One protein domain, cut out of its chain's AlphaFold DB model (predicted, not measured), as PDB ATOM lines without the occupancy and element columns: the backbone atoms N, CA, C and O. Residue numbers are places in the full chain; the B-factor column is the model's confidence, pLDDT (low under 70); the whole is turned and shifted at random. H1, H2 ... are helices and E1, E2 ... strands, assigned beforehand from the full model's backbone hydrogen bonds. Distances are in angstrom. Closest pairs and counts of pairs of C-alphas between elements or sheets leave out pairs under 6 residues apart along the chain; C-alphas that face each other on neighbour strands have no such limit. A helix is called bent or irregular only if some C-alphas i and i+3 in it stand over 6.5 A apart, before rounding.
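This is residues 35 to 216 of the 506 residues of an uncharacterized protein of Methylophaga frappieri (strain ATCC BAA-2434 / DSM 25690 / JAM7) (UniProt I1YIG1). A strongly twisted sheet of five strands makes the core, with one long helix, H2, lying slantwise over one face near the E1 and E2 side. A separate hairpin of two strands, E4 and E5, lies off to one side of this two-layer body, and long loops make up much of the rest. The printed part has 182 residues with three named helices and seven named strands, in the order E1 E2 H1 E3 E4 E5 H2 E6 E7 H3; the class is mixed, helices and strands, with under half of the residues in named elements. The large sheet runs E1 E2 E3 E6 E7 and is mixed; the small one is antiparallel. The whole is compact and rounded, with a radius of gyration of the C-alphas of 16.1 A and spans of 40 by 40 by 36 A.

E1, residues 41 to 46, and E2, residues 51 to 56, form an antiparallel hairpin, with N 42 and O 54 2.9 A apart. H1, residues 59 to 64, is not on the sheet. E3, residues 76 to 82, is antiparallel to E2, with N 53 and O 79 2.8 A apart. E4, residues 93 to 99, and E5, residues 105 to 111, form an antiparallel hairpin, with N 96 and O 108 3.0 A apart; both are apart from the five strands of the large sheet. Residues 108 to 109 of E5 pair antiparallel with residues 198 to 199. H2, residues 113 to 130, is on the large sheet at a height of 6.3 A, over E2 and slantwise to it at 49 degrees on the local plane; the closest C-alphas of H2 and E1 are those of Pro 126 and Leu 44, 5.6 A apart. H2 is irregular, with C-alphas 121 and 124 7.3 A apart, and has a kink of 31 degrees near residue 123. E6, residues 139 to 146, is parallel to E3, with N 80 and O 143 2.8 A apart. E7, residues 173 to 178, forms an antiparallel hairpin with E6, with N 142 and O 175 2.8 A apart. H3, residues 189 to 192, stands only just at the sheet's level, at a height of 3.5 A; its closest C-alpha to E7 is that of Ala 189, 4.5 A from that of Phe 177. Every O i to N i+4 pair is within hydrogen-bond range in H1, 11 of 14 are in H2, and H3 is too short for such a pair.

E1 begins at C-alpha 41, (37.594, 2.516, -16.822). E3 is 19.4 A long, E5 18.2 A, H2 25.1 A and E6 23.3 A from first to last C-alpha. H2 begins at C-alpha 113, (32.551, 2.288, -43.012), and H3 ends at C-alpha 192, (17.905, -1.705, -36.552).

The two C-alphas farthest apart, those of Gly 48 and Asn 102, are 44.3 A apart. The printed part has no cut. The links from H1 to E3, 11 residues, and from E6 to E7, 26 residues, are long. The mean pLDDT of the printed part is 79.4; residues 58 to 74, 152 to 168, 201 to 204 and 215 to 216 are under 70.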
ATOM      1  N   GLU A  35      41.369  13.083 -15.742       73.25
ATOM      2  CA  GLU A  35      41.548  14.472 -16.162       73.25
ATOM      3  C   GLU A  35      40.225  15.222 -16.385       73.25
ATOM      4  O   GLU A  35      40.145  16.434 -16.201       73.25
ATOM      5  N   ARG A  36      39.182  14.490 -16.780       75.25
ATOM      6  CA  ARG A  36      37.906  15.042 -17.249       75.25
ATOM      7  C   ARG A  36      36.736  14.741 -16.325       75.25
ATOM      8  O   ARG A  36      35.589  14.938 -16.732       75.25
ATOM      9  N   ASN A  37      37.029  14.278 -15.110       71.69
ATOM     10  CA  ASN A  37      36.028  13.816 -14.154       71.69
ATOM     11  C   ASN A  37      35.114  12.729 -14.749       71.69
ATOM     12  O   ASN A  37      33.885  12.807 -14.707       71.69
ATOM     13  N   LEU A  38      35.722  11.749 -15.411       77.12
ATOM     14  CA  LEU A  38      35.010  10.621 -15.995       77.12
ATOM     15  C   LEU A  38      35.203   9.388 -15.108       77.12
ATOM     16  O   LEU A  38      36.261   9.261 -14.484       77.12
ATOM     17  N   PRO A  39      34.217   8.473 -15.055       76.75
ATOM     18  CA  PRO A  39      34.333   7.256 -14.264       76.75
ATOM     19  C   PRO A  39      35.587   6.463 -14.623       76.75
ATOM     20  O   PRO A  39      35.997   6.420 -15.788       76.75
ATOM     21  N   ASP A  40      36.167   5.801 -13.623       81.12
ATOM     22  CA  ASP A  40      37.278   4.886 -13.849       81.12
ATOM     23  C   ASP A  40      36.877   3.792 -14.855       81.12
ATOM     24  O   ASP A  40      35.739   3.314 -14.903       81.12
ATOM     25  N   GLY A  41      37.837   3.401 -15.691       86.81
ATOM     26  CA  GLY A  41      37.594   2.516 -16.822       86.81
ATOM     27  C   GLY A  41      38.777   1.633 -17.159       86.81
ATOM     28  O   GLY A  41      39.913   1.891 -16.762       86.81
ATOM     29  N   LYS A  42      38.507   0.590 -17.944       91.12
ATOM     30  CA  LYS A  42      39.539  -0.307 -18.479       91.12
ATOM     31  C   LYS A  42      39.834   0.065 -19.926       91.12
ATOM     32  O   LYS A  42      38.906   0.207 -20.722       91.12
ATOM     33  N   LEU A  43      41.114   0.168 -20.285       94.38
ATOM     34  CA  LEU A  43      41.523   0.365 -21.676       94.38
ATOM     35  C   LEU A  43      41.084  -0.843 -22.523       94.38
ATOM     36  O   LEU A  43      41.411  -1.995 -22.218       94.38
ATOM     37  N   LEU A  44      40.335  -0.572 -23.585       95.25
ATOM     38  CA  LEU A  44      39.868  -1.552 -24.564       95.25
ATOM     39  C   LEU A  44      40.825  -1.617 -25.751       95.25
ATOM     40  O   LEU A  44      41.251  -2.701 -26.129       95.25
ATOM     41  N   TYR A  45      41.174  -0.450 -26.299       96.31
ATOM     42  CA  TYR A  45      41.983  -0.320 -27.505       96.31
ATOM     43  C   TYR A  45      42.699   1.034 -27.550       96.31
ATOM     44  O   TYR A  45      42.151   2.047 -27.105       96.31
ATOM     45  N   SER A  46      43.903   1.065 -28.117       93.69
ATOM     46  CA  SER A  46      44.598   2.294 -28.498       93.69
ATOM     47  C   SER A  46      45.521   2.030 -29.684       93.69
ATOM     48  O   SER A  46      46.171   0.992 -29.742       93.69
ATOM     49  N   ASP A  47      45.602   2.997 -30.594       91.00
ATOM     50  CA  ASP A  47      46.528   3.019 -31.734       91.00
ATOM     51  C   ASP A  47      47.672   4.044 -31.520       91.00
ATOM     52  O   ASP A  47      48.329   4.480 -32.462       91.00
ATOM     53  N   GLY A  48      47.866   4.507 -30.276       85.00
ATOM     54  CA  GLY A  48      48.772   5.604 -29.908       85.00
ATOM     55  C   GLY A  48      48.199   7.008 -30.165       85.00
ATOM     56  O   GLY A  48      48.482   7.954 -29.418       85.00
ATOM     57  N   THR A  49      47.309   7.155 -31.144       87.62
ATOM     58  CA  THR A  49      46.633   8.419 -31.468       87.62
ATOM     59  C   THR A  49      45.313   8.545 -30.712       87.62
ATOM     60  O   THR A  49      45.099   9.531 -30.004       87.62
ATOM     61  N   ASN A  50      44.481   7.518 -30.773       92.94
ATOM     62  CA  ASN A  50      43.172   7.382 -30.166       92.94
ATOM     63  C   ASN A  50      43.221   6.359 -29.024       92.94
ATOM     64  O   ASN A  50      44.065   5.459 -29.003       92.94
ATOM     65  N   ALA A  51      42.314   6.485 -28.060       95.12
ATOM     66  CA  ALA A  51      42.185   5.536 -26.958       95.12
ATOM     67  C   ALA A  51      40.716   5.327 -26.583       95.12
ATOM     68  O   ALA A  51      39.939   6.280 -26.550       95.12
ATOM     69  N   TYR A  52      40.351   4.085 -26.283       96.19
ATOM     70  CA  TYR A  52      38.981   3.660 -26.009       96.19
ATOM     71  C   TYR A  52      38.937   2.930 -24.675       96.19
ATOM     72  O   TYR A  52      39.687   1.978 -24.466       96.19
ATOM     73  N   TYR A  53      38.043   3.353 -23.789       95.44
ATOM     74  CA  TYR A  53      37.908   2.833 -22.435       95.44
ATOM     75  C   TYR A  53      36.489   2.331 -22.205       95.44
ATOM     76  O   TYR A  53      35.533   3.022 -22.541       95.44
ATOM     77  N   GLY A  54      36.344   1.146 -21.623       92.75
ATOM     78  CA  GLY A  54      35.062   0.655 -21.124       92.75
ATOM     79  C   GLY A  54      34.843   1.163 -19.705       92.75
ATOM     80  O   GLY A  54      35.742   1.024 -18.871       92.75
ATOM     81  N   VAL A  55      33.679   1.753 -19.443       89.25
ATOM     82  CA  VAL A  55      33.336   2.374 -18.155       89.25
ATOM     83  C   VAL A  55      31.931   1.984 -17.709       89.25
ATOM     84  O   VAL A  55      31.029   1.809 -18.537       89.25
ATOM     85  N   TYR A  56      31.733   1.912 -16.392       81.69
ATOM     86  CA  TYR A  56      30.404   1.906 -15.787       81.69
ATOM     87  C   TYR A  56      30.041   3.320 -15.329       81.69
ATOM     88  O   TYR A  56      30.790   3.955 -14.594       81.69
ATOM     89  N   MET A  57      28.896   3.814 -15.787       72.88
ATOM     90  CA  MET A  57      28.387   5.148 -15.479       72.88
ATOM     91  C   MET A  57      27.426   5.043 -14.296       72.88
ATOM     92  O   MET A  57      26.535   4.190 -14.301       72.88
ATOM     93  N   THR A  58      27.589   5.899 -13.288       61.38
ATOM     94  CA  THR A  58      26.664   5.969 -12.149       61.38
ATOM     95  C   THR A  58      25.363   6.680 -12.540       61.38
ATOM     96  O   THR A  58      25.311   7.429 -13.520       61.38
ATOM     97  N   SER A  59      24.290   6.460 -11.771       54.34
ATOM     98  CA  SER A  59      23.011   7.173 -11.934       54.34
ATOM     99  C   SER A  59      23.182   8.691 -11.873       54.34
ATOM    100  O   SER A  59      22.567   9.409 -12.658       54.34
ATOM    101  N   ASP A  60      24.068   9.156 -10.996       49.41
ATOM    102  CA  ASP A  60      24.319  10.576 -10.747       49.41
ATOM    103  C   ASP A  60      25.045  11.217 -11.936       49.41
ATOM    104  O   ASP A  60      24.694  12.312 -12.372       49.41
ATOM    105  N   TYR A  61      25.979  10.482 -12.552       57.31
ATOM    106  CA  TYR A  61      26.633  10.902 -13.790       57.31
ATOM    107  C   TYR A  61      25.630  11.026 -14.948       57.31
ATOM    108  O   TYR A  61      25.708  11.960 -15.746       57.31
ATOM    109  N   ASN A  62      24.679  10.095 -15.068       54.75
ATOM    110  CA  ASN A  62      23.676  10.141 -16.135       54.75
ATOM    111  C   ASN A  62      22.712  11.330 -15.964       54.75
ATOM    112  O   ASN A  62      22.408  12.007 -16.947       54.75
ATOM    113  N   ALA A  63      22.296  11.625 -14.727       49.06
ATOM    114  CA  ALA A  63      21.401  12.739 -14.408       49.06
ATOM    115  C   ALA A  63      22.036  14.117 -14.678       49.06
ATOM    116  O   ALA A  63      21.399  14.976 -15.285       49.06
ATOM    117  N   LEU A  64      23.306  14.311 -14.301       47.06
ATOM    118  CA  LEU A  64      24.039  15.568 -14.535       47.06
ATOM    119  C   LEU A  64      24.306  15.842 -16.024       47.06
ATOM    120  O   LEU A  64      24.486  16.987 -16.426       47.06
ATOM    121  N   ASN A  65      24.290  14.807 -16.870       50.00
ATOM    122  CA  ASN A  65      24.614  14.934 -18.291       50.00
ATOM    123  C   ASN A  65      23.404  15.023 -19.227       50.00
ATOM    124  O   ASN A  65      23.553  14.861 -20.441       50.00
ATOM    125  N   GLY A  66      22.207  15.278 -18.685       47.09
ATOM    126  CA  GLY A  66      20.981  15.404 -19.479       47.09
ATOM    127  C   GLY A  66      20.649  14.140 -20.279       47.09
ATOM    128  O   GLY A  66      19.969  14.218 -21.303       47.09
ATOM    129  N   LEU A  67      21.163  12.981 -19.849       54.34
ATOM    130  CA  LEU A  67      20.750  11.693 -20.383       54.34
ATOM    131  C   LEU A  67      19.398  11.362 -19.758       54.34
ATOM    132  O   LEU A  67      19.244  11.400 -18.540       54.34
ATOM    133  N   ASP A  68      18.411  11.102 -20.610       44.59
ATOM    134  CA  ASP A  68      17.024  10.918 -20.198       44.59
ATOM    135  C   ASP A  68      16.892   9.827 -19.118       44.59
ATOM    136  O   ASP A  68      17.582   8.807 -19.145       44.59
ATOM    137  N   ALA A  69      15.962  10.003 -18.177       39.38
ATOM    138  CA  ALA A  69      15.664   9.018 -17.135       39.38
ATOM    139  C   ALA A  69      15.105   7.697 -17.710       39.38
ATOM    140  O   ALA A  69      14.963   6.713 -16.982       39.38
ATOM    141  N   SER A  70      14.800   7.655 -19.011       42.00
ATOM    142  CA  SER A  70      14.500   6.445 -19.784       42.00
ATOM    143  C   SER A  70      15.756   5.642 -20.195       42.00
ATOM    144  O   SER A  70      15.652   4.441 -20.449       42.00
ATOM    145  N   ASP A  71      16.957   6.242 -20.145       46.69
ATOM    146  CA  ASP A  71      18.282   5.633 -20.411       46.69
ATOM    147  C   ASP A  71      18.786   4.766 -19.224       46.69
ATOM    148  O   ASP A  71      19.911   4.260 -19.222       46.69
ATOM    149  N   LYS A  72      17.915   4.508 -18.229       43.47
ATOM    150  CA  LYS A  72      18.095   3.617 -17.054       43.47
ATOM    151  C   LYS A  72      18.563   2.188 -17.378       43.47
ATOM    152  O   LYS A  72      18.814   1.402 -16.465       43.47
ATOM    153  N   LYS A  73      18.643   1.809 -18.655       49.69
ATOM    154  CA  LYS A  73      19.002   0.455 -19.098       49.69
ATOM    155  C   LYS A  73      20.492   0.262 -19.339       49.69
ATOM    156  O   LYS A  73      20.977  -0.863 -19.232       49.69
ATOM    157  N   ALA A  74      21.242   1.325 -19.612       52.50
ATOM    158  CA  ALA A  74      22.626   1.172 -20.013       52.50
ATOM    159  C   ALA A  74      23.568   1.770 -18.954       52.50
ATOM    160  O   ALA A  74      23.875   2.957 -18.965       52.50
ATOM    161  N   ASN A  75      24.067   0.908 -18.067       73.50
ATOM    162  CA  ASN A  75      25.084   1.255 -17.066       73.50
ATOM    163  C   ASN A  75      26.509   1.221 -17.643       73.50
ATOM    164  O   ASN A  75      27.419   1.762 -17.035       73.50
ATOM    165  N   PHE A  76      26.715   0.604 -18.811       85.62
ATOM    166  CA  PHE A  76      28.017   0.498 -19.476       85.62
ATOM    167  C   PHE A  76      28.115   1.451 -20.676       85.62
ATOM    168  O   PHE A  76      27.157   1.595 -21.445       85.62
ATOM    169  N   ARG A  77      29.273   2.086 -20.864       89.56
ATOM    170  CA  ARG A  77      29.601   2.920 -22.031       89.56
ATOM    171  C   ARG A  77      31.041   2.683 -22.465       89.56
ATOM    172  O   ARG A  77      31.873   2.229 -21.683       89.56
ATOM    173  N   VAL A  78      31.338   3.058 -23.705       93.12
ATOM    174  CA  VAL A  78      32.719   3.235 -24.159       93.12
ATOM    175  C   VAL A  78      33.018   4.722 -24.256       93.12
ATOM    176  O   VAL A  78      32.270   5.461 -24.888       93.12
ATOM    177  N   ILE A  79      34.114   5.162 -23.652       93.81
ATOM    178  CA  ILE A  79      34.647   6.518 -23.787       93.81
ATOM    179  C   ILE A  79      35.803   6.476 -24.779       93.81
ATOM    180  O   ILE A  79      36.757   5.724 -24.592       93.81
ATOM    181  N   ALA A  80      35.713   7.275 -25.837       95.25
ATOM    182  CA  ALA A  80      36.715   7.370 -26.888       95.25
ATOM    183  C   ALA A  80      37.390   8.745 -26.858       95.25
ATOM    184  O   ALA A  80      36.747   9.754 -27.132       95.25
ATOM    185  N   PHE A  81      38.691   8.783 -26.589       93.94
ATOM    186  CA  PHE A  81      39.528   9.963 -26.785       93.94
ATOM    187  C   PHE A  81      40.146   9.908 -28.167       93.94
ATOM    188  O   PHE A  81      40.980   9.040 -28.434       93.94
ATOM    189  N   ARG A  82      39.748  10.829 -29.041       93.50
ATOM    190  CA  ARG A  82      40.214  10.863 -30.426       93.50
ATOM    191  C   ARG A  82      40.965  12.141 -30.724       93.50
ATOM    192  O   ARG A  82      40.544  13.214 -30.305       93.50
ATOM    193  N   LYS A  83      42.074  12.038 -31.453       91.62
ATOM    194  CA  LYS A  83      42.731  13.225 -32.003       91.62
ATOM    195  C   LYS A  83      41.943  13.673 -33.230       91.62
ATOM    196  O   LYS A  83      41.622  12.841 -34.073       91.62
ATOM    197  N   ALA A  84      41.638  14.965 -33.321       88.69
ATOM    198  CA  ALA A  84      41.000  15.506 -34.511       88.69
ATOM    199  C   ALA A  84      41.894  15.286 -35.743       88.69
ATOM    200  O   ALA A  84      43.116  15.460 -35.676       88.69
ATOM    201  N   ALA A  85      41.277  14.891 -36.855       87.44
ATOM    202  CA  ALA A  85      41.920  14.886 -38.159       87.44
ATOM    203  C   ALA A  85      42.288  16.328 -38.580       87.44
ATOM    204  O   ALA A  85      41.820  17.286 -37.958       87.44
ATOM    205  N   PRO A  86      43.124  16.525 -39.619       85.25
ATOM    206  CA  PRO A  86      43.516  17.866 -40.068       85.25
ATOM    207  C   PRO A  86      42.336  18.774 -40.439       85.25
ATOM    208  O   PRO A  86      42.436  19.989 -40.317       85.25
ATOM    209  N   ASP A  87      41.217  18.183 -40.854       82.25
ATOM    210  CA  ASP A  87      39.965  18.878 -41.154       82.25
ATOM    211  C   ASP A  87      39.095  19.133 -39.909       82.25
ATOM    212  O   ASP A  87      37.939  19.508 -40.057       82.25
ATOM    213  N   GLY A  88      39.611  18.872 -38.701       81.56
ATOM    214  CA  GLY A  88      38.943  19.046 -37.409       81.56
ATOM    215  C   GLY A  88      37.901  17.980 -37.051       81.56
ATOM    216  O   GLY A  88      37.257  18.078 -36.000       81.56
ATOM    217  N   THR A  89      37.720  16.947 -37.883       87.69
ATOM    218  CA  THR A  89      36.755  15.872 -37.617       87.69
ATOM    219  C   THR A  89      37.264  14.881 -36.566       87.69
ATOM    220  O   THR A  89      38.442  14.534 -36.510       87.69
ATOM    221  N   LEU A  90      36.356  14.416 -35.704       89.69
ATOM    222  CA  LEU A  90      36.603  13.348 -34.721       89.69
ATOM    223  C   LEU A  90      35.919  12.034 -35.116       89.69
ATOM    224  O   LEU A  90      36.299  10.958 -34.647       89.69
ATOM    225  N   VAL A  91      34.872  12.131 -35.937       89.62
ATOM    226  CA  VAL A  91      34.078  11.002 -36.414       89.62
ATOM    227  C   VAL A  91      33.828  11.154 -37.906       89.62
ATOM    228  O   VAL A  91      33.399  12.212 -38.374       89.62
ATOM    229  N   SER A  92      34.025  10.060 -38.639       88.75
ATOM    230  CA  SER A  92      33.704   9.980 -40.060       88.75
ATOM    231  C   SER A  92      32.194   9.855 -40.272       88.75
ATOM    232  O   SER A  92      31.584   8.811 -40.025       88.75
ATOM    233  N   PHE A  93      31.586  10.940 -40.750       87.56
ATOM    234  CA  PHE A  93      30.184  10.982 -41.154       87.56
ATOM    235  C   PHE A  93      30.061  11.287 -42.642       87.56
ATOM    236  O   PHE A  93      30.532  12.330 -43.105       87.56
ATOM    237  N   LEU A  94      29.329  10.442 -43.365       88.62
ATOM    238  CA  LEU A  94      29.016  10.662 -44.774       88.62
ATOM    239  C   LEU A  94      27.635  11.325 -44.894       88.62
ATOM    240  O   LEU A  94      26.678  10.810 -44.304       88.62
ATOM    241  N   PRO A  95      27.502  12.454 -45.616       88.19
ATOM    242  CA  PRO A  95      26.199  13.045 -45.916       88.19
ATOM    243  C   PRO A  95      25.277  12.035 -46.603       88.19
ATOM    244  O   PRO A  95      25.724  11.255 -47.444       88.19
ATOM    245  N   GLN A  96      23.993  12.048 -46.250       88.06
ATOM    246  CA  GLN A  96      22.998  11.163 -46.847       88.06
ATOM    247  C   GLN A  96      21.602  11.777 -46.777       88.06
ATOM    248  O   GLN A  96      21.238  12.362 -45.761       88.06
ATOM    249  N   GLN A  97      20.803  11.595 -47.828       89.12
ATOM    250  CA  GLN A  97      19.369  11.870 -47.764       89.12
ATOM    251  C   GLN A  97      18.665  10.756 -46.986       89.12
ATOM    252  O   GLN A  97      18.804   9.574 -47.320       89.12
ATOM    253  N   ILE A  98      17.929  11.129 -45.945       89.12
ATOM    254  CA  ILE A  98      17.148  10.203 -45.116       89.12
ATOM    255  C   ILE A  98      15.679  10.616 -45.126       89.12
ATOM    256  O   ILE A  98      15.349  11.718 -45.549       89.12
ATOM    257  N   LYS A  99      14.796   9.745 -44.643       85.88
ATOM    258  CA  LYS A  99      13.383  10.078 -44.442       85.88
ATOM    259  C   LYS A  99      13.140  10.489 -42.989       85.88
ATOM    260  O   LYS A  99      13.635   9.819 -42.079       85.88
ATOM    261  N   ASP A 100      12.417  11.585 -42.775       82.06
ATOM    262  CA  ASP A 100      11.918  11.972 -41.452       82.06
ATOM    263  C   ASP A 100      10.781  11.037 -40.982       82.06
ATOM    264  O   ASP A 100      10.434  10.064 -41.656       82.06
ATOM    265  N   TYR A 101      10.196  11.310 -39.810       77.25
ATOM    266  CA  TYR A 101       9.075  10.514 -39.281       77.25
ATOM    267  C   TYR A 101       7.822  10.545 -40.168       77.25
ATOM    268  O   TYR A 101       7.023   9.615 -40.110       77.25
ATOM    269  N   ASN A 102       7.676  11.572 -41.005       83.44
ATOM    270  CA  ASN A 102       6.567  11.748 -41.939       83.44
ATOM    271  C   ASN A 102       6.906  11.218 -43.346       83.44
ATOM    272  O   ASN A 102       6.103  11.350 -44.265       83.44
ATOM    273  N   GLY A 103       8.090  10.622 -43.536       82.62
ATOM    274  CA  GLY A 103       8.548  10.096 -44.819       82.62
ATOM    275  C   GLY A 103       9.193  11.127 -45.753       82.62
ATOM    276  O   GLY A 103       9.611  10.745 -46.849       82.62
ATOM    277  N   ASN A 104       9.317  12.393 -45.342       87.50
ATOM    278  CA  ASN A 104       9.894  13.457 -46.164       87.50
ATOM    279  C   ASN A 104      11.418  13.321 -46.256       87.50
ATOM    280  O   ASN A 104      12.063  13.000 -45.252       87.50
ATOM    281  N   PRO A 105      12.023  13.603 -47.424       88.19
ATOM    282  CA  PRO A 105      13.471  13.630 -47.560       88.19
ATOM    283  C   PRO A 105      14.058  14.801 -46.763       88.19
ATOM    284  O   PRO A 105      13.694  15.956 -46.974       88.19
ATOM    285  N   ILE A 106      14.988  14.502 -45.862       88.94
ATOM    286  CA  ILE A 106      15.741  15.485 -45.083       88.94
ATOM    287  C   ILE A 106      17.239  15.186 -45.151       88.94
ATOM    288  O   ILE A 106      17.666  14.032 -45.271       88.94
ATOM    289  N   GLU A 107      18.054  16.230 -44.990       87.94
ATOM    290  CA  GLU A 107      19.497  16.061 -44.856       87.94
ATOM    291  C   GLU A 107      19.847  15.288 -43.577       87.94
ATOM    292  O   GLU A 107      19.544  15.692 -42.445       87.94
ATOM    293  N   GLY A 108      20.570  14.192 -43.760       86.25
ATOM    294  CA  GLY A 108      21.092  13.359 -42.696       86.25
ATOM    295  C   GLY A 108      22.561  13.014 -42.890       86.25
ATOM    296  O   GLY A 108      23.271  13.518 -43.767       86.25
ATOM    297  N   LYS A 109      23.036  12.145 -42.007       87.62
ATOM    298  CA  LYS A 109      24.382  11.581 -42.030       87.62
ATOM    299  C   LYS A 109      24.303  10.091 -41.724       87.62
ATOM    300  O   LYS A 109      23.496   9.680 -40.892       87.62
ATOM    301  N   ARG A 110      25.183   9.298 -42.326       90.50
ATOM    302  CA  ARG A 110      25.458   7.916 -41.909       90.50
ATOM    303  C   ARG A 110      26.875   7.782 -41.380       90.50
ATOM    304  O   ARG A 110      27.735   8.617 -41.675       90.50
ATOM    305  N   TYR A 111      27.114   6.734 -40.603       92.06
ATOM    306  CA  TYR A 111      28.457   6.430 -40.117       92.06
ATOM    307  C   TYR A 111      29.322   5.972 -41.299       92.06
ATOM    308  O   TYR A 111      28.851   5.243 -42.175       92.06
ATOM    309  N   GLY A 112      30.573   6.431 -41.356       91.31
ATOM    310  CA  GLY A 112      31.546   5.929 -42.324       91.31
ATOM    311  C   GLY A 112      31.867   4.453 -42.075       91.31
ATOM    312  O   GLY A 112      31.803   3.981 -40.940       91.31
ATOM    313  N   GLN A 113      32.233   3.717 -43.129       93.06
ATOM    314  CA  GLN A 113      32.551   2.288 -43.012       93.06
ATOM    315  C   GLN A 113      33.719   2.039 -42.046       93.06
ATOM    316  O   GLN A 113      33.676   1.107 -41.253       93.06
ATOM    317  N   ASN A 114      34.695   2.946 -42.021       92.00
ATOM    318  CA  ASN A 114      35.813   2.917 -41.083       92.00
ATOM    319  C   ASN A 114      35.383   2.948 -39.603       92.00
ATOM    320  O   ASN A 114      36.021   2.306 -38.776       92.00
ATOM    321  N   GLU A 115      34.299   3.652 -39.253       93.19
ATOM    322  CA  GLU A 115      33.767   3.650 -37.881       93.19
ATOM    323  C   GLU A 115      33.153   2.294 -37.521       93.19
ATOM    324  O   GLU A 115      33.308   1.811 -36.399       93.19
ATOM    325  N   ILE A 116      32.471   1.666 -38.481       94.94
ATOM    326  CA  ILE A 116      31.861   0.342 -38.316       94.94
ATOM    327  C   ILE A 116      32.954  -0.721 -38.174       94.94
ATOM    328  O   ILE A 116      32.879  -1.568 -37.279       94.94
ATOM    329  N   ASP A 117      33.979  -0.662 -39.022       96.06
ATOM    330  CA  ASP A 117      35.095  -1.606 -39.023       96.06
ATOM    331  C   ASP A 117      35.890  -1.515 -37.722       96.06
ATOM    332  O   ASP A 117      36.104  -2.534 -37.072       96.06
ATOM    333  N   LEU A 118      36.222  -0.300 -37.270       95.31
ATOM    334  CA  LEU A 118      36.889  -0.067 -35.988       95.31
ATOM    335  C   LEU A 118      36.137  -0.732 -34.827       95.31
ATOM    336  O   LEU A 118      36.745  -1.404 -33.991       95.31
ATOM    337  N   VAL A 119      34.813  -0.551 -34.759       95.94
ATOM    338  CA  VAL A 119      34.011  -1.120 -33.668       95.94
ATOM    339  C   VAL A 119      34.041  -2.642 -33.697       95.94
ATOM    340  O   VAL A 119      34.237  -3.263 -32.652       95.94
ATOM    341  N   ASN A 120      33.878  -3.241 -34.876       96.69
ATOM    342  CA  ASN A 120      33.840  -4.692 -35.027       96.69
ATOM    343  C   ASN A 120      35.209  -5.354 -34.838       96.69
ATOM    344  O   ASN A 120      35.282  -6.423 -34.241       96.69
ATOM    345  N   GLN A 121      36.280  -4.723 -35.314       96.25
ATOM    346  CA  GLN A 121      37.628  -5.290 -35.280       96.25
ATOM    347  C   GLN A 121      38.321  -5.080 -33.932       96.25
ATOM    348  O   GLN A 121      39.050  -5.960 -33.481       96.25
ATOM    349  N   HIS A 122      38.104  -3.934 -33.279       96.69
ATOM    350  CA  HIS A 122      38.942  -3.519 -32.150       96.69
ATOM    351  C   HIS A 122      38.190  -3.233 -30.851       96.69
ATOM    352  O   HIS A 122      38.807  -3.264 -29.790       96.69
ATOM    353  N   ILE A 123      36.885  -2.943 -30.888       96.25
ATOM    354  CA  ILE A 123      36.158  -2.498 -29.688       96.25
ATOM    355  C   ILE A 123      35.277  -3.599 -29.109       96.25
ATOM    356  O   ILE A 123      35.374  -3.890 -27.918       96.25
ATOM    357  N   ILE A 124      34.407  -4.210 -29.917       94.88
ATOM    358  CA  ILE A 124      33.355  -5.086 -29.387       94.88
ATOM    359  C   ILE A 124      33.907  -6.373 -28.763       94.88
ATOM    360  O   ILE A 124      33.416  -6.780 -27.715       94.88
ATOM    361  N   GLY A 125      34.960  -6.959 -29.346       94.38
ATOM    362  CA  GLY A 125      35.633  -8.141 -28.795       94.38
ATOM    363  C   GLY A 125      36.161  -7.893 -27.375       94.38
ATOM    364  O   GLY A 125      35.693  -8.544 -26.442       94.38
ATOM    365  N   PRO A 126      37.037  -6.889 -27.170       96.00
ATOM    366  CA  PRO A 126      37.506  -6.516 -25.835       96.00
ATOM    367  C   PRO A 126      36.397  -6.098 -24.864       96.00
ATOM    368  O   PRO A 126      36.534  -6.307 -23.660       96.00
ATOM    369  N   VAL A 127      35.300  -5.499 -25.347       94.25
ATOM    370  CA  VAL A 127      34.135  -5.197 -24.500       94.25
ATOM    371  C   VAL A 127      33.489  -6.482 -23.988       94.25
ATOM    372  O   VAL A 127      33.249  -6.595 -22.788       94.25
ATOM    373  N   ASP A 128      33.208  -7.437 -24.873       92.94
ATOM    374  CA  ASP A 128      32.576  -8.705 -24.500       92.94
ATOM    375  C   ASP A 128      33.471  -9.543 -23.573       92.94
ATOM    376  O   ASP A 128      32.962 -10.201 -22.667       92.94
ATOM    377  N   GLU A 129      34.791  -9.467 -23.754       93.50
ATOM    378  CA  GLU A 129      35.783 -10.148 -22.918       93.50
ATOM    379  C   GLU A 129      35.934  -9.510 -21.527       93.50
ATOM    380  O   GLU A 129      35.918 -10.210 -20.516       93.50
ATOM    381  N   LYS A 130      36.095  -8.180 -21.451       92.56
ATOM    382  CA  LYS A 130      36.460  -7.481 -20.200       92.56
ATOM    383  C   LYS A 130      35.266  -7.041 -19.353       92.56
ATOM    384  O   LYS A 130      35.477  -6.659 -18.194       92.56
ATOM    385  N   PHE A 131      34.070  -7.045 -19.943       90.19
ATOM    386  CA  PHE A 131      32.801  -6.638 -19.328       90.19
ATOM    387  C   PHE A 131      31.663  -7.640 -19.633       90.19
ATOM    388  O   PHE A 131      30.596  -7.244 -20.130       90.19
ATOM    389  N   PRO A 132      31.859  -8.950 -19.377       88.88
ATOM    390  CA  PRO A 132      30.873  -9.991 -19.686       88.88
ATOM    391  C   PRO A 132      29.553  -9.846 -18.910       88.88
ATOM    392  O   PRO A 132      28.526 -10.394 -19.323       88.88
ATOM    393  N   GLU A 133      29.571  -9.112 -17.800       83.44
ATOM    394  CA  GLU A 133      28.461  -8.836 -16.890       83.44
ATOM    395  C   GLU A 133      27.545  -7.694 -17.356       83.44
ATOM    396  O   GLU A 133      26.495  -7.451 -16.758       83.44
ATOM    397  N   ARG A 134      27.905  -6.975 -18.431       85.94
ATOM    398  CA  ARG A 134      27.063  -5.891 -18.954       85.94
ATOM    399  C   ARG A 134      25.677  -6.413 -19.354       85.94
ATOM    400  O   ARG A 134      25.548  -7.423 -20.045       85.94
ATOM    401  N   ARG A 135      24.637  -5.679 -18.948       77.75
ATOM    402  CA  ARG A 135      23.227  -6.038 -19.179       77.75
ATOM    403  C   ARG A 135      22.875  -6.079 -20.669       77.75
ATOM    404  O   ARG A 135      22.357  -7.072 -21.165       77.75
ATOM    405  N   GLU A 136      23.216  -5.013 -21.388       82.06
ATOM    406  CA  GLU A 136      22.869  -4.825 -22.798       82.06
ATOM    407  C   GLU A 136      23.999  -5.319 -23.709       82.06
ATOM    408  O   GLU A 136      24.822  -4.548 -24.200       82.06
ATOM    409  N   LYS A 137      24.075  -6.635 -23.928       87.06
ATOM    410  CA  LYS A 137      25.143  -7.243 -24.747       87.06
ATOM    411  C   LYS A 137      25.016  -6.940 -26.240       87.06
ATOM    412  O   LYS A 137      25.990  -7.066 -26.979       87.06
ATOM    413  N   ASN A 138      23.833  -6.545 -26.693       90.50
ATOM    414  CA  ASN A 138      23.552  -6.290 -28.104       90.50
ATOM    415  C   ASN A 138      23.622  -4.809 -28.479       90.50
ATOM    416  O   ASN A 138      23.608  -4.498 -29.662       90.50
ATOM    417  N   TYR A 139      23.751  -3.919 -27.498       90.38
ATOM    418  CA  TYR A 139      23.815  -2.481 -27.703       90.38
ATOM    419  C   TYR A 139      25.155  -1.931 -27.207       90.38
ATOM    420  O   TYR A 139      25.746  -2.434 -26.246       90.38
ATOM    421  N   LEU A 140      25.666  -0.902 -27.875       90.31
ATOM    422  CA  LEU A 140      26.884  -0.205 -27.486       90.31
ATOM    423  C   LEU A 140      26.749   1.276 -27.798       90.31
ATOM    424  O   LEU A 140      26.508   1.667 -28.938       90.31
ATOM    425  N   ARG A 141      26.999   2.099 -26.783       90.69
ATOM    426  CA  ARG A 141      27.098   3.545 -26.939       90.69
ATOM    427  C   ARG A 141      28.518   4.003 -26.654       90.69
ATOM    428  O   ARG A 141      29.075   3.709 -25.594       90.69
ATOM    429  N   ILE A 142      29.078   4.717 -27.622       91.75
ATOM    430  CA  ILE A 142      30.428   5.272 -27.602       91.75
ATOM    431  C   ILE A 142      30.314   6.787 -27.457       91.75
ATOM    432  O   ILE A 142      29.659   7.438 -28.265       91.75
ATOM    433  N   LEU A 143      30.946   7.349 -26.435       90.56
ATOM    434  CA  LEU A 143      30.993   8.779 -26.149       90.56
ATOM    435  C   LEU A 143      32.359   9.314 -26.584       90.56
ATOM    436  O   LEU A 143      33.386   8.848 -26.093       90.56
ATOM    437  N   VAL A 144      32.383  10.254 -27.527       91.62
ATOM    438  CA  VAL A 144      33.611  10.721 -28.183       91.62
ATOM    439  C   VAL A 144      34.048  12.071 -27.622       91.62
ATOM    440  O   VAL A 144      33.296  13.043 -27.660       91.62
ATOM    441  N   TYR A 145      35.292  12.136 -27.161       91.12
ATOM    442  CA  TYR A 145      35.972  13.314 -26.629       91.12
ATOM    443  C   TYR A 145      37.166  13.676 -27.519       91.12
ATOM    444  O   TYR A 145      37.825  12.792 -28.073       91.12
ATOM    445  N   SER A 146      37.474  14.973 -27.628       90.06
ATOM    446  CA  SER A 146      38.686  15.430 -28.321       90.06
ATOM    447  C   SER A 146      39.908  15.235 -27.430       90.06
ATOM    448  O   SER A 146      39.926  15.677 -26.283       90.06
ATOM    449  N   LYS A 147      40.951  14.581 -27.936       88.62
ATOM    450  CA  LYS A 147      42.216  14.382 -27.226       88.62
ATOM    451  C   LYS A 147      43.005  15.692 -27.209       88.62
ATOM    452  O   LYS A 147      43.330  16.233 -28.260       88.62
ATOM    453  N   GLY A 148      43.347  16.171 -26.014       80.44
ATOM    454  CA  GLY A 148      44.115  17.410 -25.817       80.44
ATOM    455  C   GLY A 148      43.293  18.702 -25.883       80.44
ATOM    456  O   GLY A 148      43.833  19.776 -25.637       80.44
ATOM    457  N   GLU A 149      41.991  18.619 -26.164       84.38
ATOM    458  CA  GLU A 149      41.080  19.763 -26.112       84.38
ATOM    459  C   GLU A 149      39.942  19.497 -25.126       84.38
ATOM    460  O   GLU A 149      39.436  18.374 -25.032       84.38
ATOM    461  N   TYR A 150      39.543  20.537 -24.399       79.88
ATOM    462  CA  TYR A 150      38.539  20.465 -23.342       79.88
ATOM    463  C   TYR A 150      37.436  21.472 -23.635       79.88
ATOM    464  O   TYR A 150      37.719  22.573 -24.110       79.88
ATOM    465  N   PHE A 151      36.189  21.107 -23.365       76.25
ATOM    466  CA  PHE A 151      35.035  21.917 -23.744       76.25
ATOM    467  C   PHE A 151      34.071  22.122 -22.589       76.25
ATOM    468  O   PHE A 151      33.820  21.231 -21.779       76.25
ATOM    469  N   SER A 152      33.475  23.307 -22.565       67.62
ATOM    470  CA  SER A 152      32.465  23.696 -21.600       67.62
ATOM    471  C   SER A 152      31.048  23.340 -22.116       67.62
ATOM    472  O   SER A 152      30.816  23.322 -23.325       67.62
ATOM    473  N   GLY A 153      30.102  23.000 -21.236       61.31
ATOM    474  CA  GLY A 153      28.672  22.839 -21.542       61.31
ATOM    475  C   GLY A 153      28.276  21.485 -22.144       61.31
ATOM    476  O   GLY A 153      29.105  20.586 -22.287       61.31
ATOM    477  N   SER A 154      26.995  21.348 -22.508       58.62
ATOM    478  CA  SER A 154      26.417  20.130 -23.099       58.62
ATOM    479  C   SER A 154      26.358  20.181 -24.630       58.62
ATOM    480  O   SER A 154      26.033  21.232 -25.178       58.62
ATOM    481  N   PRO A 155      26.588  19.066 -25.360       54.00
ATOM    482  CA  PRO A 155      26.329  19.009 -26.800       54.00
ATOM    483  C   PRO A 155      24.827  19.026 -27.149       54.00
ATOM    484  O   PRO A 155      24.493  19.266 -28.305       54.00
ATOM    485  N   LEU A 156      23.929  18.759 -26.186       52.00
ATOM    486  CA  LEU A 156      22.478  18.639 -26.403       52.00
ATOM    487  C   LEU A 156      21.681  19.888 -25.998       52.00
ATOM    488  O   LEU A 156      20.510  19.998 -26.353       52.00
ATOM    489  N   SER A 157      22.292  20.833 -25.280       48.75
ATOM    490  CA  SER A 157      21.623  22.049 -24.814       48.75
ATOM    491  C   SER A 157      22.178  23.285 -25.512       48.75
ATOM    492  O   SER A 157      23.364  23.586 -25.422       48.75
ATOM    493  N   THR A 158      21.301  24.041 -26.171       42.00
ATOM    494  CA  THR A 158      21.568  25.429 -26.585       42.00
ATOM    495  C   THR A 158      21.265  26.437 -25.469       42.00
ATOM    496  O   THR A 158      21.552  27.619 -25.635       42.00
ATOM    497  N   GLN A 159      20.669  25.987 -24.354       37.44
ATOM    498  CA  GLN A 159      20.067  26.838 -23.318       37.44
ATOM    499  C   GLN A 159      20.792  26.820 -21.968       37.44
ATOM    500  O   GLN A 159      20.453  27.624 -21.105       37.44
ATOM    501  N   SER A 160      21.795  25.961 -21.774       38.31
ATOM    502  CA  SER A 160      22.669  26.014 -20.597       38.31
ATOM    503  C   SER A 160      24.099  26.318 -21.058       38.31
ATOM    504  O   SER A 160      24.860  25.389 -21.337       38.31
ATOM    505  N   PRO A 161      24.463  27.606 -21.227       37.44
ATOM    506  CA  PRO A 161      25.758  28.007 -21.791       37.44
ATOM    507  C   PRO A 161      26.939  27.683 -20.872       37.44
ATOM    508  O   PRO A 161      28.090  27.729 -21.299       37.44
ATOM    509  N   ASN A 162      26.659  27.367 -19.610       44.19
ATOM    510  CA  ASN A 162      27.639  27.394 -18.546       44.19
ATOM    511  C   ASN A 162      27.701  26.034 -17.869       44.19
ATOM    512  O   ASN A 162      26.787  25.713 -17.107       44.19
ATOM    513  N   PRO A 163      28.726  25.212 -18.140       44.75
ATOM    514  CA  PRO A 163      28.958  24.079 -17.272       44.75
ATOM    515  C   PRO A 163      29.425  24.590 -15.918       44.75
ATOM    516  O   PRO A 163      30.270  25.487 -15.818       44.75
ATOM    517  N   ASP A 164      28.946  23.924 -14.886       50.88
ATOM    518  CA  ASP A 164      29.674  23.912 -13.644       50.88
ATOM    519  C   ASP A 164      31.068  23.317 -13.934       50.88
ATOM    520  O   ASP A 164      31.194  22.204 -14.440       50.88
ATOM    521  N   LEU A 165      32.136  24.079 -13.686       50.16
ATOM    522  CA  LEU A 165      33.525  23.614 -13.844       50.16
ATOM    523  C   LEU A 165      33.835  22.292 -13.111       50.16
ATOM    524  O   LEU A 165      34.831  21.645 -13.428       50.16
ATOM    525  N   GLU A 166      32.977  21.870 -12.187       51.03
ATOM    526  CA  GLU A 166      33.111  20.650 -11.395       51.03
ATOM    527  C   GLU A 166      32.246  19.489 -11.902       51.03
ATOM    528  O   GLU A 166      32.437  18.345 -11.488       51.03
ATOM    529  N   GLU A 167      31.338  19.733 -12.846       59.06
ATOM    530  CA  GLU A 167      30.623  18.656 -13.528       59.06
ATOM    531  C   GLU A 167      31.585  17.857 -14.418       59.06
ATOM    532  O   GLU A 167      32.598  18.392 -14.880       59.06
ATOM    533  N   PRO A 168      31.316  16.568 -14.683       63.47
ATOM    534  CA  PRO A 168      31.993  15.833 -15.739       63.47
ATOM    535  C   PRO A 168      32.015  16.595 -17.056       63.47
ATOM    536  O   PRO A 168      31.012  17.174 -17.470       63.47
ATOM    537  N   GLU A 169      33.156  16.592 -17.752       74.25
ATOM    538  CA  GLU A 169      33.129  17.085 -19.124       74.25
ATOM    539  C   GLU A 169      32.153  16.238 -19.945       74.25
ATOM    540  O   GLU A 169      32.197  15.012 -19.895       74.25
ATOM    541  N   GLN A 170      31.302  16.888 -20.737       76.12
ATOM    542  CA  GLN A 170      30.435  16.177 -21.669       76.12
ATOM    543  C   GLN A 170      31.163  15.860 -22.971       76.12
ATOM    544  O   GLN A 170      31.975  16.649 -23.466       76.12
ATOM    545  N   TRP A 171      30.827  14.717 -23.562       82.69
ATOM    546  CA  TRP A 171      31.350  14.286 -24.857       82.69
ATOM    547  C   TRP A 171      31.008  15.289 -25.967       82.69
ATOM    548  O   TRP A 171      30.050  16.055 -25.880       82.69
ATOM    549  N   ILE A 172      31.792  15.292 -27.041       84.50
ATOM    550  CA  ILE A 172      31.538  16.121 -28.229       84.50
ATOM    551  C   ILE A 172      30.400  15.529 -29.052       84.50
ATOM    552  O   ILE A 172      29.516  16.245 -29.515       84.50
ATOM    553  N   THR A 173      30.422  14.209 -29.229       86.00
ATOM    554  CA  THR A 173      29.415  13.473 -29.993       86.00
ATOM    555  C   THR A 173      29.315  12.029 -29.503       86.00
ATOM    556  O   THR A 173      30.198  11.548 -28.791       86.00
ATOM    557  N   GLY A 174      28.218  11.349 -29.826       87.50
ATOM    558  CA  GLY A 174      27.968   9.968 -29.420       87.50
ATOM    559  C   GLY A 174      27.644   9.081 -30.617       87.50
ATOM    560  O   GLY A 174      26.954   9.518 -31.534       87.50
ATOM    561  N   LEU A 175      28.116   7.836 -30.594       90.00
ATOM    562  CA  LEU A 175      27.813   6.820 -31.601       90.00
ATOM    563  C   LEU A 175      27.071   5.662 -30.955       90.00
ATOM    564  O   LEU A 175      27.479   5.174 -29.901       90.00
ATOM    565  N   ASN A 176      26.002   5.213 -31.602       90.50
ATOM    566  CA  ASN A 176      25.170   4.125 -31.114       90.50
ATOM    567  C   ASN A 176      25.234   2.967 -32.102       90.50
ATOM    568  O   ASN A 176      24.975   3.146 -33.293       90.50
ATOM    569  N   PHE A 177      25.551   1.787 -31.593       93.06
ATOM    570  CA  PHE A 177      25.645   0.558 -32.359       93.06
ATOM    571  C   PHE A 177      24.771  -0.521 -31.737       93.06
ATOM    572  O   PHE A 177      24.630  -0.602 -30.516       93.06
ATOM    573  N   GLU A 178      24.228  -1.375 -32.590       93.44
ATOM    574  CA  GLU A 178      23.389  -2.498 -32.217       93.44
ATOM    575  C   GLU A 178      23.723  -3.723 -33.076       93.44
ATOM    576  O   GLU A 178      24.098  -3.604 -34.245       93.44
ATOM    577  N   ARG A 179      23.603  -4.917 -32.498       92.62
ATOM    578  CA  ARG A 179      23.704  -6.200 -33.206       92.62
ATOM    579  C   ARG A 179      22.490  -7.060 -32.894       92.62
ATOM    580  O   ARG A 179      22.017  -7.089 -31.765       92.62
ATOM    581  N   LYS A 180      22.030  -7.839 -33.876       89.75
ATOM    582  CA  LYS A 180      20.874  -8.743 -33.721       89.75
ATOM    583  C   LYS A 180      21.071  -9.770 -32.596       89.75
ATOM    584  O   LYS A 180      20.132 -10.134 -31.898       89.75
ATOM    585  N   ASN A 181      22.293 -10.270 -32.454       89.19
ATOM    586  CA  ASN A 181      22.726 -11.174 -31.392       89.19
ATOM    587  C   ASN A 181      24.251 -11.080 -31.239       89.19
ATOM    588  O   ASN A 181      24.915 -10.491 -32.088       89.19
ATOM    589  N   GLN A 182      24.816 -11.714 -30.208       86.19
ATOM    590  CA  GLN A 182      26.247 -11.610 -29.887       86.19
ATOM    591  C   GLN A 182      27.204 -12.088 -30.987       86.19
ATOM    592  O   GLN A 182      28.349 -11.655 -31.026       86.19
ATOM    593  N   ARG A 183      26.738 -12.951 -31.895       86.56
ATOM    594  CA  ARG A 183      27.545 -13.469 -33.011       86.56
ATOM    595  C   ARG A 183      27.467 -12.590 -34.256       86.56
ATOM    596  O   ARG A 183      28.223 -12.797 -35.197       86.56
ATOM    597  N   SER A 184      26.532 -11.644 -34.285       92.06
ATOM    598  CA  SER A 184      26.358 -10.722 -35.402       92.06
ATOM    599  C   SER A 184      27.300  -9.521 -35.255       92.06
ATOM    600  O   SER A 184      27.539  -9.078 -34.127       92.06
ATOM    601  N   PRO A 185      27.801  -8.958 -36.368       94.00
ATOM    602  CA  PRO A 185      28.572  -7.725 -36.319       94.00
ATOM    603  C   PRO A 185      27.710  -6.573 -35.791       94.00
ATOM    604  O   PRO A 185      26.498  -6.521 -36.015       94.00
ATOM    605  N   MET A 186      28.356  -5.633 -35.110       95.19
ATOM    606  CA  MET A 186      27.766  -4.363 -34.710       95.19
ATOM    607  C   MET A 186      27.482  -3.516 -35.948       95.19
ATOM    608  O   MET A 186      28.358  -3.297 -36.790       95.19
ATOM    609  N   ARG A 187      26.256  -3.007 -36.033       95.62
ATOM    610  CA  ARG A 187      25.799  -2.061 -37.051       95.62
ATOM    611  C   ARG A 187      25.341  -0.764 -36.387       95.62
ATOM    612  O   ARG A 187      25.026  -0.782 -35.199       95.62
ATOM    613  N   PRO A 188      25.330   0.376 -37.093       93.81
ATOM    614  CA  PRO A 188      24.742   1.597 -36.557       93.81
ATOM    615  C   PRO A 188      23.303   1.353 -36.076       93.81
ATOM    616  O   PRO A 188      22.489   0.795 -36.805       93.81
ATOM    617  N   ALA A 189      22.967   1.781 -34.857       90.00
ATOM    618  CA  ALA A 189      21.691   1.429 -34.219       90.00
ATOM    619  C   ALA A 189      20.457   1.940 -34.991       90.00
ATOM    620  O   ALA A 189      19.380   1.359 -34.918       90.00
ATOM    621  N   TYR A 190      20.603   3.005 -35.785       86.88
ATOM    622  CA  TYR A 190      19.517   3.488 -36.638       86.88
ATOM    623  C   TYR A 190      19.114   2.470 -37.725       86.88
ATOM    624  O   TYR A 190      17.962   2.477 -38.149       86.88
ATOM    625  N   GLU A 191      20.013   1.568 -38.140       89.69
ATOM    626  CA  GLU A 191      19.713   0.516 -39.125       89.69
ATOM    627  C   GLU A 191      18.764  -0.539 -38.548       89.69
ATOM    628  O   GLU A 191      17.904  -1.046 -39.266       89.69
ATOM    629  N   ALA A 192      18.843  -0.814 -37.239       82.94
ATOM    630  CA  ALA A 192      17.905  -1.705 -36.552       82.94
ATOM    631  C   ALA A 192      16.465  -1.156 -36.568       82.94
ATOM    632  O   ALA A 192      15.504  -1.921 -36.537       82.94
ATOM    633  N   LEU A 193      16.316   0.166 -36.694       79.06
ATOM    634  CA  LEU A 193      15.033   0.855 -36.855       79.06
ATOM    635  C   LEU A 193      14.613   1.006 -38.330       79.06
ATOM    636  O   LEU A 193      13.705   1.779 -38.627       79.06
ATOM    637  N   GLY A 194      15.301   0.340 -39.264       82.69
ATOM    638  CA  GLY A 194      15.042   0.447 -40.702       82.69
ATOM    639  C   GLY A 194      15.422   1.802 -41.309       82.69
ATOM    640  O   GLY A 194      15.001   2.118 -42.422       82.69
ATOM    641  N   LYS A 195      16.198   2.626 -40.594       84.38
ATOM    642  CA  LYS A 195      16.651   3.934 -41.082       84.38
ATOM    643  C   LYS A 195      17.989   3.798 -41.800       84.38
ATOM    644  O   LYS A 195      18.794   2.924 -41.499       84.38
ATOM    645  N   THR A 196      18.253   4.714 -42.724       85.19
ATOM    646  CA  THR A 196      19.501   4.751 -43.502       85.19
ATOM    647  C   THR A 196      20.525   5.755 -42.964       85.19
ATOM    648  O   THR A 196      21.652   5.794 -43.444       85.19
ATOM    649  N   GLY A 197      20.161   6.545 -41.949       85.19
ATOM    650  CA  GLY A 197      21.037   7.508 -41.286       85.19
ATOM    651  C   GLY A 197      20.321   8.276 -40.174       85.19
ATOM    652  O   GLY A 197      19.204   7.935 -39.776       85.19
ATOM    653  N   VAL A 198      20.966   9.331 -39.678       82.38
ATOM    654  CA  VAL A 198      20.465  10.208 -38.608       82.38
ATOM    655  C   VAL A 198      20.328  11.663 -39.074       82.38
ATOM    656  O   VAL A 198      21.151  12.113 -39.875       82.38
ATOM    657  N   PRO A 199      19.327  12.425 -38.586       78.69
ATOM    658  CA  PRO A 199      19.144  13.829 -38.966       78.69
ATOM    659  C   PRO A 199      20.360  14.708 -38.633       78.69
ATOM    660  O   PRO A 199      20.988  14.550 -37.581       78.69
ATOM    661  N   LYS A 200      20.662  15.685 -39.501       71.94
ATOM    662  CA  LYS A 200      21.820  16.598 -39.369       71.94
ATOM    663  C   LYS A 200      21.829  17.413 -38.070       71.94
ATOM    664  O   LYS A 200      22.906  17.706 -37.556       71.94
ATOM    665  N   ILE A 201      20.653  17.751 -37.540       58.66
ATOM    666  CA  ILE A 201      20.463  18.652 -36.390       58.66
ATOM    667  C   ILE A 201      20.978  18.102 -35.046       58.66
ATOM    668  O   ILE A 201      21.069  18.862 -34.088       58.66
ATOM    669  N   HIS A 202      21.341  16.816 -34.960       57.53
ATOM    670  CA  HIS A 202      21.645  16.160 -33.681       57.53
ATOM    671  C   HIS A 202      23.121  15.783 -33.457       57.53
ATOM    672  O   HIS A 202      23.424  15.196 -32.421       57.53
ATOM    673  N   TYR A 203      24.048  16.088 -34.383       66.38
ATOM    674  CA  TYR A 203      25.432  15.591 -34.277       66.38
ATOM    675  C   TYR A 203      26.505  16.559 -34.790       66.38
ATOM    676  O   TYR A 203      26.555  16.888 -35.984       66.38
ATOM    677  N   ALA A 204      27.439  16.900 -33.898       66.00
ATOM    678  CA  ALA A 204      28.729  17.491 -34.246       66.00
ATOM    679  C   ALA A 204      29.654  16.422 -34.862       66.00
ATOM    680  O   ALA A 204      29.718  15.295 -34.359       66.00
ATOM    681  N   LYS A 205      30.366  16.754 -35.952       73.12
ATOM    682  CA  LYS A 205      31.380  15.866 -36.561       73.12
ATOM    683  C   LYS A 205      32.754  15.997 -35.903       73.12
ATOM    684  O   LYS A 205      33.593  15.110 -36.045       73.12
ATOM    685  N   GLY A 206      32.997  17.101 -35.205       75.12
ATOM    686  CA  GLY A 206      34.309  17.472 -34.692       75.12
ATOM    687  C   GLY A 206      34.248  18.697 -33.791       75.12
ATOM    688  O   GLY A 206      33.163  19.169 -33.445       75.12
ATOM    689  N   THR A 207      35.409  19.214 -33.407       75.69
ATOM    690  CA  THR A 207      35.518  20.311 -32.431       75.69
ATOM    691  C   THR A 207      35.123  21.679 -32.976       75.69
ATOM    692  O   THR A 207      34.734  22.552 -32.209       75.69
ATOM    693  N   GLN A 208      35.132  21.851 -34.293       73.44
ATOM    694  CA  GLN A 208      34.628  23.052 -34.970       73.44
ATOM    695  C   GLN A 208      33.100  23.086 -35.129       73.44
ATOM    696  O   GLN A 208      32.510  24.151 -35.261       73.44
ATOM    697  N   ASP A 209      32.455  21.917 -35.115       70.56
ATOM    698  CA  ASP A 209      31.004  21.800 -35.295       70.56
ATOM    699  C   ASP A 209      30.257  22.039 -33.980       70.56
ATOM    700  O   ASP A 209      29.034  22.198 -33.967       70.56
ATOM    701  N   THR A 210      30.973  22.011 -32.854       70.25
ATOM    702  CA  THR A 210      30.369  22.264 -31.555       70.25
ATOM    703  C   THR A 210      30.287  23.766 -31.291       70.25
ATOM    704  O   THR A 210      31.259  24.496 -31.440       70.25
ATOM    705  N   LYS A 211      29.115  24.241 -30.851       72.12
ATOM    706  CA  LYS A 211      28.929  25.620 -30.355       72.12
ATOM    707  C   LYS A 211      29.508  25.825 -28.946       72.12
ATOM    708  O   LYS A 211      29.290  26.867 -28.335       72.12
ATOM    709  N   ARG A 212      30.182  24.809 -28.398       71.25
ATOM    710  CA  ARG A 212      30.730  24.799 -27.040       71.25
ATOM    711  C   ARG A 212      32.000  25.637 -26.957       71.25
ATOM    712  O   ARG A 212      32.841  25.600 -27.853       71.25
ATOM    713  N   LYS A 213      32.175  26.349 -25.841       72.38
ATOM    714  CA  LYS A 213      33.391  27.122 -25.573       72.38
ATOM    715  C   LYS A 213      34.538  26.171 -25.223       72.38
ATOM    716  O   LYS A 213      34.403  25.314 -24.350       72.38
ATOM    717  N   LYS A 214      35.681  26.331 -25.892       75.69
ATOM    718  CA  LYS A 214      36.913  25.611 -25.550       75.69
ATOM    719  C   LYS A 214      37.468  26.142 -24.226       75.69
ATOM    720  O   LYS A 214      37.585  27.353 -24.043       75.69
ATOM    721  N   LEU A 215      37.797  25.240 -23.311       68.75
ATOM    722  CA  LEU A 215      38.413  25.553 -22.025       68.75
ATOM    723  C   LEU A 215      39.945  25.586 -22.161       68.75
ATOM    724  O   LEU A 215      40.509  24.751 -22.880       68.75
ATOM    725  N   PRO A 216      40.638  26.501 -21.458       67.69
ATOM    726  CA  PRO A 216      42.092  26.446 -21.319       67.69
ATOM    727  C   PRO A 216      42.543  25.104 -20.712       67.69
ATOM    728  O   PRO A 216      41.908  24.586 -19.790       67.69
TER     729      PRO A 216